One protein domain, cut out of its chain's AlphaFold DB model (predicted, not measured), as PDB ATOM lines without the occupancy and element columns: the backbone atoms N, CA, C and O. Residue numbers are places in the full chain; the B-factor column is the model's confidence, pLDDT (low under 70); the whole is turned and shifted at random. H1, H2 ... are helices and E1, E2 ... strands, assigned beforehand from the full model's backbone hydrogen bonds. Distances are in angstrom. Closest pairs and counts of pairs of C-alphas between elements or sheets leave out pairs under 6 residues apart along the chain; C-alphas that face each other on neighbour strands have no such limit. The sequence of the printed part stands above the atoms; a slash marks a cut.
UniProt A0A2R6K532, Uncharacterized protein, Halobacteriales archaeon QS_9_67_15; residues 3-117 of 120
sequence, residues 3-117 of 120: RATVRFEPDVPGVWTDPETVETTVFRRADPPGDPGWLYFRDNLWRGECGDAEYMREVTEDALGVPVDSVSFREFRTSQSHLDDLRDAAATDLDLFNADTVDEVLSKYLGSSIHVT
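What this domain is: This is residues 3 to 117 of the 120 residues of an uncharacterized protein of Halobacteriales archaeon QS_9_67_15 (UniProt A0A2R6K532). Two small parts sit end to end in a rod: a three-stranded sheet with H2 across one face, and a short strand pair, E4 and E5, with H3 and H4 making a corner near it. E3 runs on into E4 to join them, H1 lies between, and the loop of residues 8 to 20 makes the far end. The 115 printed residues hold E1 E2 H1 H2 E3 E4 H3 H4 E5 in that order, a mixed class; the antiparallel sheet is E2 - E1 - E3, while E4 and E5 are parallel. The whole is loose, radius of gyration of the C-alphas 16.9 A, spans 58 by 27 by 24 A.

Where its parts are: Find C-alpha 3 at (-34.027, 28.777, 13.800), where E1, residues 3 to 7, begins; E2 is 21 to 26, 15.1 A, and E3 68 to 73, 14.0 A. H2 is 53 to 64, 16.2 A; H1 is 40 to 44. Farther on find E4, 76 to 78, H3, 80 to 91, 16.4 A, H4, 102 to 110, 11.7 A, and E5, 114 to 116, ending at (-44.319, 22.789, -0.646).

How they stand to each other: Look first at the hairpin E1 and E2, with N 4 and O 24 2.9 A apart; E1 and E3 have N 5 and O 70 at 2.9 A. H2 is on this sheet at a height of 8.0 A, two layers, and runs across the strands, 70 degrees to E1 on the local plane; C-alphas 61 and 68 are its closest to E3, 5.6 A. E2, H1 H2, E3 form a split strand-helix-strand unit, two strands that run the same way in one sheet with helices between them along the chain and E1 between them in the sheet, its crossover right-handed. E4, H3 H4, E5 form an unsplit, right-handed one, with N 115 and O 76 at 2.9 A. With residues 87 to 91 alone H3 touches H4, about perpendicular at 73 degrees, C-alphas 91 and 102 closest at 5.9 A. H1 and H4 only just touch, with 3 pairs of C-alphas within 8 A, the closest those of Arg 42 and Tyr 109, 5.9 A. Every O i to N i+4 pair is within hydrogen-bond range in H1, H2, H3 and H4.

The domain as a whole: The C-alphas of Gly 14 and Asp 100, the two farthest apart, are 58.6 A apart. The printed part has no cut; the links E1 to E2 and E2 to H1 are long. No printed residue is under 70 in pLDDT.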
ATOM      1  N   ARG A   3     -35.042  29.311  12.897       98.38
ATOM      2  CA  ARG A   3     -34.027  28.777  13.800       98.38
ATOM      3  C   ARG A   3     -33.722  29.846  14.833       98.38
ATOM      4  O   ARG A   3     -33.335  30.949  14.443       98.38
ATOM      5  N   ALA A   4     -33.891  29.506  16.102       98.50
ATOM      6  CA  ALA A   4     -33.622  30.387  17.224       98.50
ATOM      7  C   ALA A   4     -32.555  29.777  18.131       98.50
ATOM      8  O   ALA A   4     -32.472  28.560  18.277       98.50
ATOM      9  N   THR A   5     -31.759  30.633  18.746       98.38
ATOM     10  CA  THR A   5     -30.750  30.263  19.732       98.38
ATOM     11  C   THR A   5     -31.234  30.803  21.069       98.38
ATOM     12  O   THR A   5     -31.239  32.016  21.257       98.38
ATOM     13  N   VAL A   6     -31.720  29.930  21.949       98.12
ATOM     14  CA  VAL A   6     -32.342  30.315  23.227       98.12
ATOM     15  C   VAL A   6     -31.360  30.118  24.369       98.12
ATOM     16  O   VAL A   6     -30.611  29.139  24.366       98.12
ATOM     17  N   ARG A   7     -31.383  31.022  25.347       97.44
ATOM     18  CA  ARG A   7     -30.540  30.955  26.541       97.44
ATOM     19  C   ARG A   7     -31.375  30.585  27.755       97.44
ATOM     20  O   ARG A   7     -32.469  31.107  27.956       97.44
ATOM     21  N   PHE A   8     -30.848  29.694  28.581       95.62
ATOM     22  CA  PHE A   8     -31.423  29.398  29.884       95.62
ATOM     23  C   PHE A   8     -30.812  30.329  30.932       95.62
ATOM     24  O   PHE A   8     -29.605  30.301  31.161       95.62
ATOM     25  N   GLU A   9     -31.649  31.115  31.608       92.12
ATOM     26  CA  GLU A   9     -31.245  31.985  32.720       92.12
ATOM     27  C   GLU A   9     -32.017  31.578  33.989       92.12
ATOM     28  O   GLU A   9     -33.084  32.121  34.268       92.12
ATOM     29  N   PRO A  10     -31.554  30.558  34.741       92.19
ATOM     30  CA  PRO A  10     -32.236  30.126  35.956       92.19
ATOM     31  C   PRO A  10     -32.177  31.201  37.050       92.19
ATOM     32  O   PRO A  10     -31.097  31.614  37.465       92.19
ATOM     33  N   ASP A  11     -33.329  31.563  37.618       92.88
ATOM     34  CA  ASP A  11     -33.413  32.536  38.725       92.88
ATOM     35  C   ASP A  11     -32.968  31.973  40.092       92.88
ATOM     36  O   ASP A  11     -32.944  32.680  41.102       92.88
ATOM     37  N   VAL A  12     -32.655  30.674  40.166       96.50
ATOM     38  CA  VAL A  12     -32.328  29.982  41.418       96.50
ATOM     39  C   VAL A  12     -30.810  29.980  41.640       96.50
ATOM     40  O   VAL A  12     -30.083  29.372  40.852       96.50
ATOM     41  N   PRO A  13     -30.302  30.575  42.740       95.25
ATOM     42  CA  PRO A  13     -28.873  30.568  43.039       95.25
ATOM     43  C   PRO A  13     -28.291  29.151  43.093       95.25
ATOM     44  O   PRO A  13     -28.805  28.283  43.799       95.25
ATOM     45  N   GLY A  14     -27.188  28.931  42.376       95.19
ATOM     46  CA  GLY A  14     -26.521  27.629  42.306       95.19
ATOM     47  C   GLY A  14     -27.128  26.647  41.297       95.19
ATOM     48  O   GLY A  14     -26.708  25.495  41.278       95.19
ATOM     49  N   VAL A  15     -28.076  27.080  40.460       97.38
ATOM     50  CA  VAL A  15     -28.575  26.321  39.304       97.38
ATOM     51  C   VAL A  15     -27.995  26.922  38.025       97.38
ATOM     52  O   VAL A  15     -28.034  28.133  37.837       97.38
ATOM     53  N   TRP A  16     -27.452  26.080  37.148       95.38
ATOM     54  CA  TRP A  16     -26.940  26.470  35.832       95.38
ATOM     55  C   TRP A  16     -27.206  25.358  34.816       95.38
ATOM     56  O   TRP A  16     -27.455  24.209  35.193       95.38
ATOM     57  N   THR A  17     -27.144  25.692  33.529       96.19
ATOM     58  CA  THR A  17     -27.215  24.721  32.434       96.19
ATOM     59  C   THR A  17     -25.879  24.661  31.698       96.19
ATOM     60  O   THR A  17     -25.150  25.647  31.629       96.19
ATOM     61  N   ASP A  18     -25.543  23.483  31.172       95.19
ATOM     62  CA  ASP A  18     -24.411  23.283  30.268       95.19
ATOM     63  C   ASP A  18     -24.888  22.400  29.096       95.19
ATOM     64  O   ASP A  18     -25.194  21.221  29.312       95.19
ATOM     65  N   PRO A  19     -25.047  22.960  27.885       95.19
ATOM     66  CA  PRO A  19     -24.749  24.348  27.523       95.19
ATOM     67  C   PRO A  19     -25.743  25.369  28.121       95.19
ATOM     68  O   PRO A  19     -26.888  25.044  28.442       95.19
ATOM     69  N   GLU A  20     -25.312  26.629  28.243       95.75
ATOM     70  CA  GLU A  20     -26.177  27.761  28.639       95.75
ATOM     71  C   GLU A  20     -27.195  28.138  27.552       95.75
ATOM     72  O   GLU A  20     -28.281  28.639  27.839       95.75
ATOM     73  N   THR A  21     -26.858  27.822  26.303       97.19
ATOM     74  CA  THR A  21     -27.605  28.212  25.117       97.19
ATOM     75  C   THR A  21     -27.796  27.007  24.200       97.19
ATOM     76  O   THR A  21     -26.867  26.228  23.975       97.19
ATOM     77  N   VAL A  22     -28.996  26.853  23.641       97.88
ATOM     78  CA  VAL A  22     -29.330  25.770  22.707       97.88
ATOM     79  C   VAL A  22     -29.978  26.308  21.438       97.88
ATOM     80  O   VAL A  22     -30.770  27.249  21.465       97.88
ATOM     81  N   GLU A  23     -29.662  25.683  20.306       98.25
ATOM     82  CA  GLU A  23     -30.376  25.927  19.056       98.25
ATOM     83  C   GLU A  23     -31.706  25.159  19.060       98.25
ATOM     84  O   GLU A  23     -31.758  23.976  19.396       98.25
ATOM     85  N   THR A  24     -32.783  25.821  18.645       97.38
ATOM     86  CA  THR A  24     -34.114  25.236  18.495       97.38
ATOM     87  C   THR A  24     -34.797  25.703  17.209       97.38
ATOM     88  O   THR A  24     -34.373  26.650  16.542       97.38
ATOM     89  N   THR A  25     -35.880  25.017  16.848       98.00
ATOM     90  CA  THR A  25     -36.738  25.374  15.717       98.00
ATOM     91  C   THR A  25     -38.070  25.918  16.213       98.00
ATOM     92  O   THR A  25     -38.782  25.248  16.957       98.00
ATOM     93  N   VAL A  26     -38.441  27.106  15.738       97.50
ATOM     94  CA  VAL A  26     -39.717  27.761  16.033       97.50
ATOM     95  C   VAL A  26     -40.631  27.684  14.812       97.50
ATOM     96  O   VAL A  26     -40.275  28.091  13.697       97.50
ATOM     97  N   PHE A  27     -41.842  27.175  15.024       96.06
ATOM     98  CA  PHE A  27     -42.890  27.130  14.012       96.06
ATOM     99  C   PHE A  27     -43.953  28.179  14.328       96.06
ATOM    100  O   PHE A  27     -44.691  28.060  15.300       96.06
ATOM    101  N   ARG A  28     -44.045  29.194  13.467       94.69
ATOM    102  CA  ARG A  28     -45.168  30.133  13.427       94.69
ATOM    103  C   ARG A  28     -46.090  29.710  12.290       94.69
ATOM    104  O   ARG A  28     -45.629  29.615  11.150       94.69
ATOM    105  N   ARG A  29     -47.368  29.470  12.588       94.44
ATOM    106  CA  ARG A  29     -48.388  29.264  11.553       94.44
ATOM    107  C   ARG A  29     -48.576  30.573  10.787       94.44
ATOM    108  O   ARG A  29     -48.640  31.636  11.398       94.44
ATOM    109  N   ALA A  30     -48.608  30.502   9.462       94.12
ATOM    110  CA  ALA A  30     -48.954  31.658   8.653       94.12
ATOM    111  C   ALA A  30     -50.450  31.944   8.782       94.12
ATOM    112  O   ALA A  30     -51.262  31.015   8.782       94.12
ATOM    113  N   ASP A  31     -50.794  33.219   8.917       95.44
ATOM    114  CA  ASP A  31     -52.186  33.643   8.880       95.44
ATOM    115  C   ASP A  31     -52.714  33.462   7.444       95.44
ATOM    116  O   ASP A  31     -51.954  33.687   6.494       95.44
ATOM    117  N   PRO A  32     -53.969  33.018   7.257       94.19
ATOM    118  CA  PRO A  32     -54.558  32.852   5.933       94.19
ATOM    119  C   PRO A  32     -54.460  34.131   5.087       94.19
ATOM    120  O   PRO A  32     -54.681  35.218   5.619       94.19
ATOM    121  N   PRO A  33     -54.169  34.038   3.778       94.88
ATOM    122  CA  PRO A  33     -54.158  35.201   2.899       94.88
ATOM    123  C   PRO A  33     -55.474  35.990   2.985       94.88
ATOM    124  O   PRO A  33     -56.556  35.419   2.873       94.88
ATOM    125  N   GLY A  34     -55.374  37.302   3.209       91.50
ATOM    126  CA  GLY A  34     -56.520  38.195   3.426       91.50
ATOM    127  C   GLY A  34     -56.864  38.471   4.897       91.50
ATOM    128  O   GLY A  34     -57.472  39.504   5.180       91.50
ATOM    129  N   ASP A  35     -56.425  37.632   5.842       95.31
ATOM    130  CA  ASP A  35     -56.616  37.879   7.279       95.31
ATOM    131  C   ASP A  35     -55.621  38.923   7.797       95.31
ATOM    132  O   ASP A  35     -54.478  38.905   7.367       95.31
ATOM    133  N   PRO A  36     -55.945  39.778   8.784       91.31
ATOM    134  CA  PRO A  36     -55.107  40.923   9.174       91.31
ATOM    135  C   PRO A  36     -53.594  40.670   9.368       91.31
ATOM    136  O   PRO A  36     -52.805  41.587   9.155       91.31
ATOM    137  N   GLY A  37     -53.177  39.458   9.757       93.44
ATOM    138  CA  GLY A  37     -51.772  39.076   9.965       93.44
ATOM    139  C   GLY A  37     -51.036  38.483   8.752       93.44
ATOM    140  O   GLY A  37     -49.836  38.220   8.846       93.44
ATOM    141  N   TRP A  38     -51.700  38.268   7.612       96.06
ATOM    142  CA  TRP A  38     -51.149  37.508   6.475       96.06
ATOM    143  C   TRP A  38     -49.887  38.120   5.854       96.06
ATOM    144  O   TRP A  38     -49.060  37.422   5.268       96.06
ATOM    145  N   LEU A  39     -49.696  39.426   6.047       97.00
ATOM    146  CA  LEU A  39     -48.556  40.200   5.557       97.00
ATOM    147  C   LEU A  39     -47.302  40.072   6.434       97.00
ATOM    148  O   LEU A  39     -46.302  40.731   6.163       97.00
ATOM    149  N   TYR A  40     -47.300  39.180   7.431       96.06
ATOM    150  CA  TYR A  40     -46.153  38.956   8.312       96.06
ATOM    151  C   TYR A  40     -44.835  38.757   7.545       96.06
ATOM    152  O   TYR A  40     -43.812  39.317   7.929       96.06
ATOM    153  N   PHE A  41     -44.837  37.999   6.443       96.31
ATOM    154  CA  PHE A  41     -43.627  37.785   5.642       96.31
ATOM    155  C   PHE A  41     -43.131  39.076   4.973       96.31
ATOM    156  O   PHE A  41     -41.929  39.313   4.938       96.31
ATOM    157  N   ARG A  42     -44.043  39.923   4.481       96.69
ATOM    158  CA  ARG A  42     -43.716  41.215   3.866       96.69
ATOM    159  C   ARG A  42     -43.091  42.161   4.886       96.69
ATOM    160  O   ARG A  42     -42.130  42.855   4.575       96.69
ATOM    161  N   ASP A  43     -43.665  42.182   6.083       96.81
ATOM    162  CA  ASP A  43     -43.309  43.147   7.122       96.81
ATOM    163  C   ASP A  43     -42.008  42.781   7.844       96.81
ATOM    164  O   ASP A  43     -41.346  43.657   8.389       96.81
ATOM    165  N   ASN A  44     -41.633  41.498   7.839       97.31
ATOM    166  CA  ASN A  44     -40.539  40.995   8.671       97.31
ATOM    167  C   ASN A  44     -39.395  40.347   7.899       97.31
ATOM    168  O   ASN A  44     -38.337  40.124   8.487       97.31
ATOM    169  N   LEU A  45     -39.579  39.996   6.623       97.69
ATOM    170  CA  LEU A  45     -38.570  39.279   5.848       97.69
ATOM    171  C   LEU A  45     -38.088  40.097   4.657       97.69
ATOM    172  O   LEU A  45     -38.800  40.929   4.113       97.69
ATOM    173  N   TRP A  46     -36.863  39.834   4.224       97.12
ATOM    174  CA  TRP A  46     -36.318  40.368   2.987       97.12
ATOM    175  C   TRP A  46     -35.338  39.366   2.393       97.12
ATOM    176  O   TRP A  46     -34.356  38.989   3.026       97.12
ATOM    177  N   ARG A  47     -35.605  38.924   1.164       95.56
ATOM    178  CA  ARG A  47     -34.815  37.933   0.415       95.56
ATOM    179  C   ARG A  47     -34.531  36.648   1.204       95.56
ATOM    180  O   ARG A  47     -33.472  36.051   1.038       95.56
ATOM    181  N   GLY A  48     -35.482  36.209   2.030       95.75
ATOM    182  CA  GLY A  48     -35.338  35.004   2.848       95.75
ATOM    183  C   GLY A  48     -34.539  35.201   4.141       95.75
ATOM    184  O   GLY A  48     -34.142  34.215   4.750       95.75
ATOM    185  N   GLU A  49     -34.327  36.439   4.581       96.50
ATOM    186  CA  GLU A  49     -33.697  36.773   5.864       96.50
ATOM    187  C   GLU A  49     -34.637  37.636   6.715       96.50
ATOM    188  O   GLU A  49     -35.569  38.244   6.188       96.50
ATOM    189  N   CYS A  50     -34.402  37.708   8.028       97.50
ATOM    190  CA  CYS A  50     -35.098  38.664   8.893       97.50
ATOM    191  C   CYS A  50     -34.704  40.096   8.491       97.50
ATOM    192  O   CYS A  50     -33.519  40.427   8.496       97.50
ATOM    193  N   GLY A  51     -35.683  40.936   8.150       96.06
ATOM    194  CA  GLY A  51     -35.453  42.327   7.746       96.06
ATOM    195  C   GLY A  51     -34.905  43.190   8.885       96.06
ATOM    196  O   GLY A  51     -34.024  44.016   8.658       96.06
ATOM    197  N   ASP A  52     -35.377  42.938  10.107       97.06
ATOM    198  CA  ASP A  52     -34.850  43.504  11.347       97.06
ATOM    199  C   ASP A  52     -34.567  42.363  12.333       97.06
ATOM    200  O   ASP A  52     -35.478  41.716  12.853       97.06
ATOM    201  N   ALA A  53     -33.286  42.060  12.542       95.31
ATOM    202  CA  ALA A  53     -32.877  40.947  13.391       95.31
ATOM    203  C   ALA A  53     -33.125  41.209  14.886       95.31
ATOM    204  O   ALA A  53     -33.377  40.255  15.621       95.31
ATOM    205  N   GLU A  54     -33.058  42.467  15.334       97.00
ATOM    206  CA  GLU A  54     -33.263  42.834  16.738       97.00
ATOM    207  C   GLU A  54     -34.746  42.745  17.089       97.00
ATOM    208  O   GLU A  54     -35.106  42.038  18.029       97.00
ATOM    209  N   TYR A  55     -35.608  43.327  16.255       97.19
ATOM    210  CA  TYR A  55     -37.054  43.210  16.423       97.19
ATOM    211  C   TYR A  55     -37.524  41.750  16.357       97.19
ATOM    212  O   TYR A  55     -38.310  41.295  17.185       97.19
ATOM    213  N   MET A  56     -37.012  40.965  15.403       97.88
ATOM    214  CA  MET A  56     -37.388  39.552  15.301       97.88
ATOM    215  C   MET A  56     -36.940  38.743  16.520       97.88
ATOM    216  O   MET A  56     -37.640  37.806  16.918       97.88
ATOM    217  N   ARG A  57     -35.797  39.093  17.120       98.00
ATOM    218  CA  ARG A  57     -35.326  38.503  18.376       98.00
ATOM    219  C   ARG A  57     -36.315  38.810  19.499       98.00
ATOM    220  O   ARG A  57     -36.806  37.859  20.092       98.00
ATOM    221  N   GLU A  58     -36.691  40.073  19.695       97.94
ATOM    222  CA  GLU A  58     -37.674  40.497  20.711       97.94
ATOM    223  C   GLU A  58     -39.025  39.786  20.551       97.94
ATOM    224  O   GLU A  58     -39.531  39.183  21.493       97.94
ATOM    225  N   VAL A  59     -39.575  39.742  19.331       97.06
ATOM    226  CA  VAL A  59     -40.830  39.022  19.046       97.06
ATOM    227  C   VAL A  59     -40.716  37.529  19.375       97.06
ATOM    228  O   VAL A  59     -41.683  36.905  19.817       97.06
ATOM    229  N   THR A  60     -39.545  36.932  19.144       98.00
ATOM    230  CA  THR A  60     -39.299  35.521  19.464       98.00
ATOM    231  C   THR A  60     -39.156  35.309  20.974       98.00
ATOM    232  O   THR A  60     -39.681  34.319  21.479       98.00
ATOM    233  N   GLU A  61     -38.500  36.223  21.696       97.88
ATOM    234  CA  GLU A  61     -38.407  36.206  23.166       97.88
ATOM    235  C   GLU A  61     -39.790  36.274  23.798       97.88
ATOM    236  O   GLU A  61     -40.142  35.406  24.598       97.88
ATOM    237  N   ASP A  62     -40.606  37.234  23.367       97.75
ATOM    238  CA  ASP A  62     -41.973  37.416  23.852       97.75
ATOM    239  C   ASP A  62     -42.832  36.167  23.608       97.75
ATOM    240  O   ASP A  62     -43.626  35.767  24.462       97.75
ATOM    241  N   ALA A  63     -42.664  35.514  22.454       96.56
ATOM    242  CA  ALA A  63     -43.414  34.310  22.111       96.56
ATOM    243  C   ALA A  63     -42.970  33.066  22.900       96.56
ATOM    244  O   ALA A  63     -43.802  32.207  23.200       96.56
ATOM    245  N   LEU A  64     -41.673  32.932  23.201       96.38
ATOM    246  CA  LEU A  64     -41.121  31.762  23.895       96.38
ATOM    247  C   LEU A  64     -41.071  31.928  25.420       96.38
ATOM    248  O   LEU A  64     -40.994  30.926  26.131       96.38
ATOM    249  N   GLY A  65     -41.108  33.162  25.923       96.56
ATOM    250  CA  GLY A  65     -40.963  33.478  27.344       96.56
ATOM    251  C   GLY A  65     -39.560  33.214  27.898       96.56
ATOM    252  O   GLY A  65     -39.411  33.027  29.103       96.56
ATOM    253  N   VAL A  66     -38.545  33.151  27.032       96.44
ATOM    254  CA  VAL A  66     -37.134  32.943  27.395       96.44
ATOM    255  C   VAL A  66     -36.236  33.859  26.560       96.44
ATOM    256  O   VAL A  66     -36.621  34.200  25.439       96.44
ATOM    257  N   PRO A  67     -35.039  34.221  27.053       97.31
ATOM    258  CA  PRO A  67     -34.082  34.999  26.276       97.31
ATOM    259  C   PRO A  67     -33.662  34.285  24.983       97.31
ATOM    260  O   PRO A  67     -33.444  33.067  24.949       97.31
ATOM    261  N   VAL A  68     -33.508  35.061  23.915       98.25
ATOM    262  CA  VAL A  68     -33.114  34.614  22.577       98.25
ATOM    263  C   VAL A  68     -31.892  35.419  22.160       98.25
ATOM    264  O   VAL A  68     -31.933  36.642  22.053       98.25
ATOM    265  N   ASP A  69     -30.806  34.718  21.853       97.75
ATOM    266  CA  ASP A  69     -29.554  35.322  21.393       97.75
ATOM    267  C   ASP A  69     -29.591  35.634  19.894       97.75
ATOM    268  O   ASP A  69     -28.962  36.579  19.422       97.75
ATOM    269  N   SER A  70     -30.314  34.827  19.113       97.94
ATOM    270  CA  SER A  70     -30.498  35.060  17.679       97.94
ATOM    271  C   SER A  70     -31.718  34.330  17.138       97.94
ATOM    272  O   SER A  70     -32.096  33.268  17.635       97.94
ATOM    273  N   VAL A  71     -32.295  34.871  16.066       98.31
ATOM    274  CA  VAL A  71     -33.326  34.206  15.271       98.31
ATOM    275  C   VAL A  71     -33.070  34.442  13.788       98.31
ATOM    276  O   VAL A  71     -32.658  35.519  13.366       98.31
ATOM    277  N   SER A  72     -33.297  33.410  12.984       97.69
ATOM    278  CA  SER A  72     -33.131  33.453  11.533       97.69
ATOM    279  C   SER A  72     -34.287  32.734  10.862       97.69
ATOM    280  O   SER A  72     -34.665  31.629  11.268       97.69
ATOM    281  N   PHE A  73     -34.849  33.348   9.827       98.06
ATOM    282  CA  PHE A  73     -35.784  32.662   8.951       98.06
ATOM    283  C   PHE A  73     -35.062  31.539   8.201       98.06
ATOM    284  O   PHE A  73     -33.873  31.633   7.896       98.06
ATOM    285  N   ARG A  74     -35.764  30.431   7.958       97.12
ATOM    286  CA  ARG A  74     -35.192  29.275   7.254       97.12
ATOM    287  C   ARG A  74     -36.052  28.820   6.105       97.12
ATOM    288  O   ARG A  74     -35.533  28.607   5.019       97.12
ATOM    289  N   GLU A  75     -37.348  28.669   6.341       96.25
ATOM    290  CA  GLU A  75     -38.271  28.241   5.298       96.25
ATOM    291  C   GLU A  75     -39.720  28.602   5.617       96.25
ATOM    292  O   GLU A  75     -40.157  28.630   6.775       96.25
ATOM    293  N   PHE A  76     -40.476  28.830   4.553       97.06
ATOM    294  CA  PHE A  76     -41.923  28.882   4.523       97.06
ATOM    295  C   PHE A  76     -42.433  27.528   4.029       97.06
ATOM    296  O   PHE A  76     -42.404  27.243   2.832       97.06
ATOM    297  N   ARG A  77     -42.855  26.678   4.971       95.06
ATOM    298  CA  ARG A  77     -43.504  25.399   4.662       95.06
ATOM    299  C   ARG A  77     -44.989  25.624   4.443       95.06
ATOM    300  O   ARG A  77     -45.626  26.261   5.279       95.06
ATOM    301  N   THR A  78     -45.520  25.100   3.349       95.19
ATOM    302  CA  THR A  78     -46.916  25.306   2.954       95.19
ATOM    303  C   THR A  78     -47.441  24.133   2.133       95.19
ATOM    304  O   THR A  78     -46.658  23.399   1.536       95.19
ATOM    305  N   SER A  79     -48.763  23.980   2.047       95.44
ATOM    306  CA  SER A  79     -49.380  23.173   0.993       95.44
ATOM    307  C   SER A  79     -49.389  23.929  -0.336       95.44
ATOM    308  O   SER A  79     -49.247  25.158  -0.367       95.44
ATOM    309  N   GLN A  80     -49.618  23.199  -1.432       95.31
ATOM    310  CA  GLN A  80     -49.828  23.811  -2.744       95.31
ATOM    311  C   GLN A  80     -51.049  24.741  -2.729       95.31
ATOM    312  O   GLN A  80     -50.951  25.867  -3.195       95.31
ATOM    313  N   SER A  81     -52.156  24.320  -2.105       95.19
ATOM    314  CA  SER A  81     -53.388  25.118  -2.052       95.19
ATOM    315  C   SER A  81     -53.190  26.464  -1.353       95.19
ATOM    316  O   SER A  81     -53.609  27.489  -1.867       95.19
ATOM    317  N   HIS A  82     -52.495  26.482  -0.212       94.12
ATOM    318  CA  HIS A  82     -52.230  27.728   0.507       94.12
ATOM    319  C   HIS A  82     -51.228  28.616  -0.243       94.12
ATOM    320  O   HIS A  82     -51.308  29.839  -0.165       94.12
ATOM    321  N   LEU A  83     -50.289  28.019  -0.987       96.19
ATOM    322  CA  LEU A  83     -49.392  28.781  -1.848       96.19
ATOM    323  C   LEU A  83     -50.148  29.434  -3.012       96.19
ATOM    324  O   LEU A  83     -49.832  30.568  -3.362       96.19
ATOM    325  N   ASP A  84     -51.135  28.748  -3.584       96.94
ATOM    326  CA  ASP A  84     -51.998  29.299  -4.630       96.94
ATOM    327  C   ASP A  84     -52.861  30.447  -4.070       96.94
ATOM    328  O   ASP A  84     -52.842  31.542  -4.628       96.94
ATOM    329  N   ASP A  85     -53.482  30.266  -2.896       97.19
ATOM    330  CA  ASP A  85     -54.237  31.328  -2.207       97.19
ATOM    331  C   ASP A  85     -53.360  32.563  -1.916       97.19
ATOM    332  O   ASP A  85     -53.782  33.709  -2.086       97.19
ATOM    333  N   LEU A  86     -52.111  32.343  -1.486       96.88
ATOM    334  CA  LEU A  86     -51.147  33.413  -1.232       96.88
ATOM    335  C   LEU A  86     -50.796  34.166  -2.520       96.88
ATOM    336  O   LEU A  86     -50.684  35.395  -2.504       96.88
ATOM    337  N   ARG A  87     -50.617  33.439  -3.628       97.88
ATOM    338  CA  ARG A  87     -50.335  34.028  -4.940       97.88
ATOM    339  C   ARG A  87     -51.499  34.886  -5.427       97.88
ATOM    340  O   ARG A  87     -51.262  36.011  -5.867       97.88
ATOM    341  N   ASP A  88     -52.725  34.395  -5.301       98.06
ATOM    342  CA  ASP A  88     -53.935  35.113  -5.711       98.06
ATOM    343  C   ASP A  88     -54.163  36.375  -4.865       98.06
ATOM    344  O   ASP A  88     -54.456  37.455  -5.394       98.06
ATOM    345  N   ALA A  89     -53.949  36.280  -3.551       97.44
ATOM    346  CA  ALA A  89     -54.023  37.432  -2.658       97.44
ATOM    347  C   ALA A  89     -52.967  38.495  -3.003       97.44
ATOM    348  O   ALA A  89     -53.286  39.681  -3.064       97.44
ATOM    349  N   ALA A  90     -51.724  38.091  -3.288       96.94
ATOM    350  CA  ALA A  90     -50.671  39.017  -3.703       96.94
ATOM    351  C   ALA A  90     -50.960  39.668  -5.068       96.94
ATOM    352  O   ALA A  90     -50.703  40.857  -5.247       96.94
ATOM    353  N   ALA A  91     -51.537  38.921  -6.015       97.56
ATOM    354  CA  ALA A  91     -51.905  39.432  -7.338       97.56
ATOM    355  C   ALA A  91     -52.976  40.535  -7.291       97.56
ATOM    356  O   ALA A  91     -53.106  41.306  -8.241       97.56
ATOM    357  N   THR A  92     -53.745  40.609  -6.201       97.12
ATOM    358  CA  THR A  92     -54.814  41.602  -6.034       97.12
ATOM    359  C   THR A  92     -54.269  43.023  -5.850       97.12
ATOM    360  O   THR A  92     -54.932  43.979  -6.250       97.12
ATOM    361  N   ASP A  93     -53.073  43.175  -5.277       95.88
ATOM    362  CA  ASP A  93     -52.435  44.475  -5.041       95.88
ATOM    363  C   ASP A  93     -50.906  44.329  -5.053       95.88
ATOM    364  O   ASP A  93     -50.262  44.167  -4.017       95.88
ATOM    365  N   LEU A  94     -50.315  44.343  -6.250       97.69
ATOM    366  CA  LEU A  94     -48.862  44.238  -6.423       97.69
ATOM    367  C   LEU A  94     -48.117  45.513  -5.994       97.69
ATOM    368  O   LEU A  94     -46.966  45.439  -5.549       97.69
ATOM    369  N   ASP A  95     -48.785  46.668  -6.049       96.88
ATOM    370  CA  ASP A  95     -48.226  47.953  -5.623       96.88
ATOM    371  C   ASP A  95     -47.904  47.944  -4.121       96.88
ATOM    372  O   ASP A  95     -46.868  48.469  -3.704       96.88
ATOM    373  N   LEU A  96     -48.720  47.254  -3.312       95.62
ATOM    374  CA  LEU A  96     -48.466  46.998  -1.889       95.62
ATOM    375  C   LEU A  96     -47.085  46.385  -1.613       95.62
ATOM    376  O   LEU A  96     -46.500  46.597  -0.548       95.62
ATOM    377  N   PHE A  97     -46.579  45.604  -2.562       96.81
ATOM    378  CA  PHE A  97     -45.296  44.919  -2.476       96.81
ATOM    379  C   PHE A  97     -44.199  45.626  -3.270       96.81
ATOM    380  O   PHE A  97     -43.041  45.206  -3.196       96.81
ATOM    381  N   ASN A  98     -44.523  46.700  -4.001       96.31
ATOM    382  CA  ASN A  98     -43.625  47.385  -4.928       96.31
ATOM    383  C   ASN A  98     -42.933  46.378  -5.870       96.31
ATOM    384  O   ASN A  98     -41.704  46.243  -5.847       96.31
ATOM    385  N   ALA A  99     -43.741  45.587  -6.571       97.12
ATOM    386  CA  ALA A  99     -43.314  44.513  -7.462       97.12
ATOM    387  C   ALA A  99     -44.202  44.484  -8.711       97.12
ATOM    388  O   ALA A  99     -45.361  44.880  -8.650       97.12
ATOM    389  N   ASP A 100     -43.684  43.963  -9.819       97.19
ATOM    390  CA  ASP A 100     -44.427  43.870 -11.081       97.19
ATOM    391  C   ASP A 100     -45.085  42.491 -11.272       97.19
ATOM    392  O   ASP A 100     -45.961  42.313 -12.121       97.19
ATOM    393  N   THR A 101     -44.659  41.485 -10.498       97.94
ATOM    394  CA  THR A 101     -45.171  40.109 -10.587       97.94
ATOM    395  C   THR A 101     -45.261  39.434  -9.223       97.94
ATOM    396  O   THR A 101     -44.501  39.735  -8.306       97.94
ATOM    397  N   VAL A 102     -46.146  38.443  -9.096       97.81
ATOM    398  CA  VAL A 102     -46.273  37.637  -7.870       97.81
ATOM    399  C   VAL A 102     -44.990  36.861  -7.559       97.81
ATOM    400  O   VAL A 102     -44.589  36.771  -6.401       97.81
ATOM    401  N   ASP A 103     -44.310  36.321  -8.572       97.56
ATOM    402  CA  ASP A 103     -43.044  35.612  -8.357       97.56
ATOM    403  C   ASP A 103     -41.953  36.551  -7.830       97.56
ATOM    404  O   ASP A 103     -41.159  36.156  -6.971       97.56
ATOM    405  N   GLU A 104     -41.948  37.810  -8.280       97.56
ATOM    406  CA  GLU A 104     -41.099  38.842  -7.696       97.56
ATOM    407  C   GLU A 104     -41.465  39.097  -6.233       97.56
ATOM    408  O   GLU A 104     -40.556  39.110  -5.410       97.56
ATOM    409  N   VAL A 105     -42.751  39.221  -5.873       98.06
ATOM    410  CA  VAL A 105     -43.180  39.348  -4.464       98.06
ATOM    411  C   VAL A 105     -42.612  38.203  -3.626       98.06
ATOM    412  O   VAL A 105     -41.926  38.430  -2.628       98.06
ATOM    413  N   LEU A 106     -42.844  36.960  -4.046       97.31
ATOM    414  CA  LEU A 106     -42.396  35.791  -3.298       97.31
ATOM    415  C   LEU A 106     -40.867  35.752  -3.170       97.31
ATOM    416  O   LEU A 106     -40.352  35.587  -2.066       97.31
ATOM    417  N   SER A 107     -40.130  35.982  -4.257       96.31
ATOM    418  CA  SER A 107     -38.663  36.010  -4.226       96.31
ATOM    419  C   SER A 107     -38.115  37.171  -3.385       96.31
ATOM    420  O   SER A 107     -37.146  37.008  -2.639       96.31
ATOM    421  N   LYS A 108     -38.755  38.343  -3.448       97.19
ATOM    422  CA  LYS A 108     -38.352  39.562  -2.740       97.19
ATOM    423  C   LYS A 108     -38.385  39.397  -1.231       97.19
ATOM    424  O   LYS A 108     -37.490  39.914  -0.568       97.19
ATOM    425  N   TYR A 109     -39.360  38.668  -0.698       97.62
ATOM    426  CA  TYR A 109     -39.526  38.502   0.747       97.62
ATOM    427  C   TYR A 109     -39.062  37.128   1.243       97.62
ATOM    428  O   TYR A 109     -38.301  37.048   2.205       97.62
ATOM    429  N   LEU A 110     -39.447  36.045   0.563       96.62
ATOM    430  CA  LEU A 110     -39.162  34.664   0.977       96.62
ATOM    431  C   LEU A 110     -37.896  34.081   0.333       96.62
ATOM    432  O   LEU A 110     -37.446  33.010   0.741       96.62
ATOM    433  N   GLY A 111     -37.303  34.762  -0.652       94.00
ATOM    434  CA  GLY A 111     -36.143  34.248  -1.377       94.00
ATOM    435  C   GLY A 111     -36.462  32.923  -2.071       94.00
ATOM    436  O   GLY A 111     -37.513  32.769  -2.692       94.00
ATOM    437  N   SER A 112     -35.560  31.953  -1.937       92.75
ATOM    438  CA  SER A 112     -35.751  30.580  -2.435       92.75
ATOM    439  C   SER A 112     -36.289  29.626  -1.362       92.75
ATOM    440  O   SER A 112     -36.227  28.412  -1.530       92.75
ATOM    441  N   SER A 113     -36.786  30.154  -0.242       95.12
ATOM    442  CA  SER A 113     -37.063  29.381   0.972       95.12
ATOM    443  C   SER A 113     -38.524  28.931   1.083       95.12
ATOM    444  O   SER A 113     -39.041  28.785   2.186       95.12
ATOM    445  N   ILE A 114     -39.212  28.731  -0.043       96.19
ATOM    446  CA  ILE A 114     -40.571  28.177  -0.080       96.19
ATOM    447  C   ILE A 114     -40.473  26.667  -0.257       96.19
ATOM    448  O   ILE A 114     -39.855  26.187  -1.204       96.19
ATOM    449  N   HIS A 115     -41.115  25.922   0.634       95.81
ATOM    450  CA  HIS A 115     -41.127  24.469   0.612       95.81
ATOM    451  C   HIS A 115     -42.570  23.968   0.614       95.81
ATOM    452  O   HIS A 115     -43.284  24.090   1.611       95.81
ATOM    453  N   VAL A 116     -42.999  23.412  -0.519       95.38
ATOM    454  CA  VAL A 116     -44.319  22.789  -0.646       95.38
ATOM    455  C   VAL A 116     -44.267  21.365  -0.099       95.38
ATOM    456  O   VAL A 116     -43.391  20.592  -0.479       95.38
ATOM    457  N   THR A 117     -45.195  21.026   0.790       90.94
ATOM    458  CA  THR A 117     -45.310  19.708   1.425       90.94
ATOM    459  C   THR A 117     -46.767  19.238   1.450       90.94
ATOM    460  O   THR A 117     -47.690  20.055   1.451       90.94
TER     461      THR A 117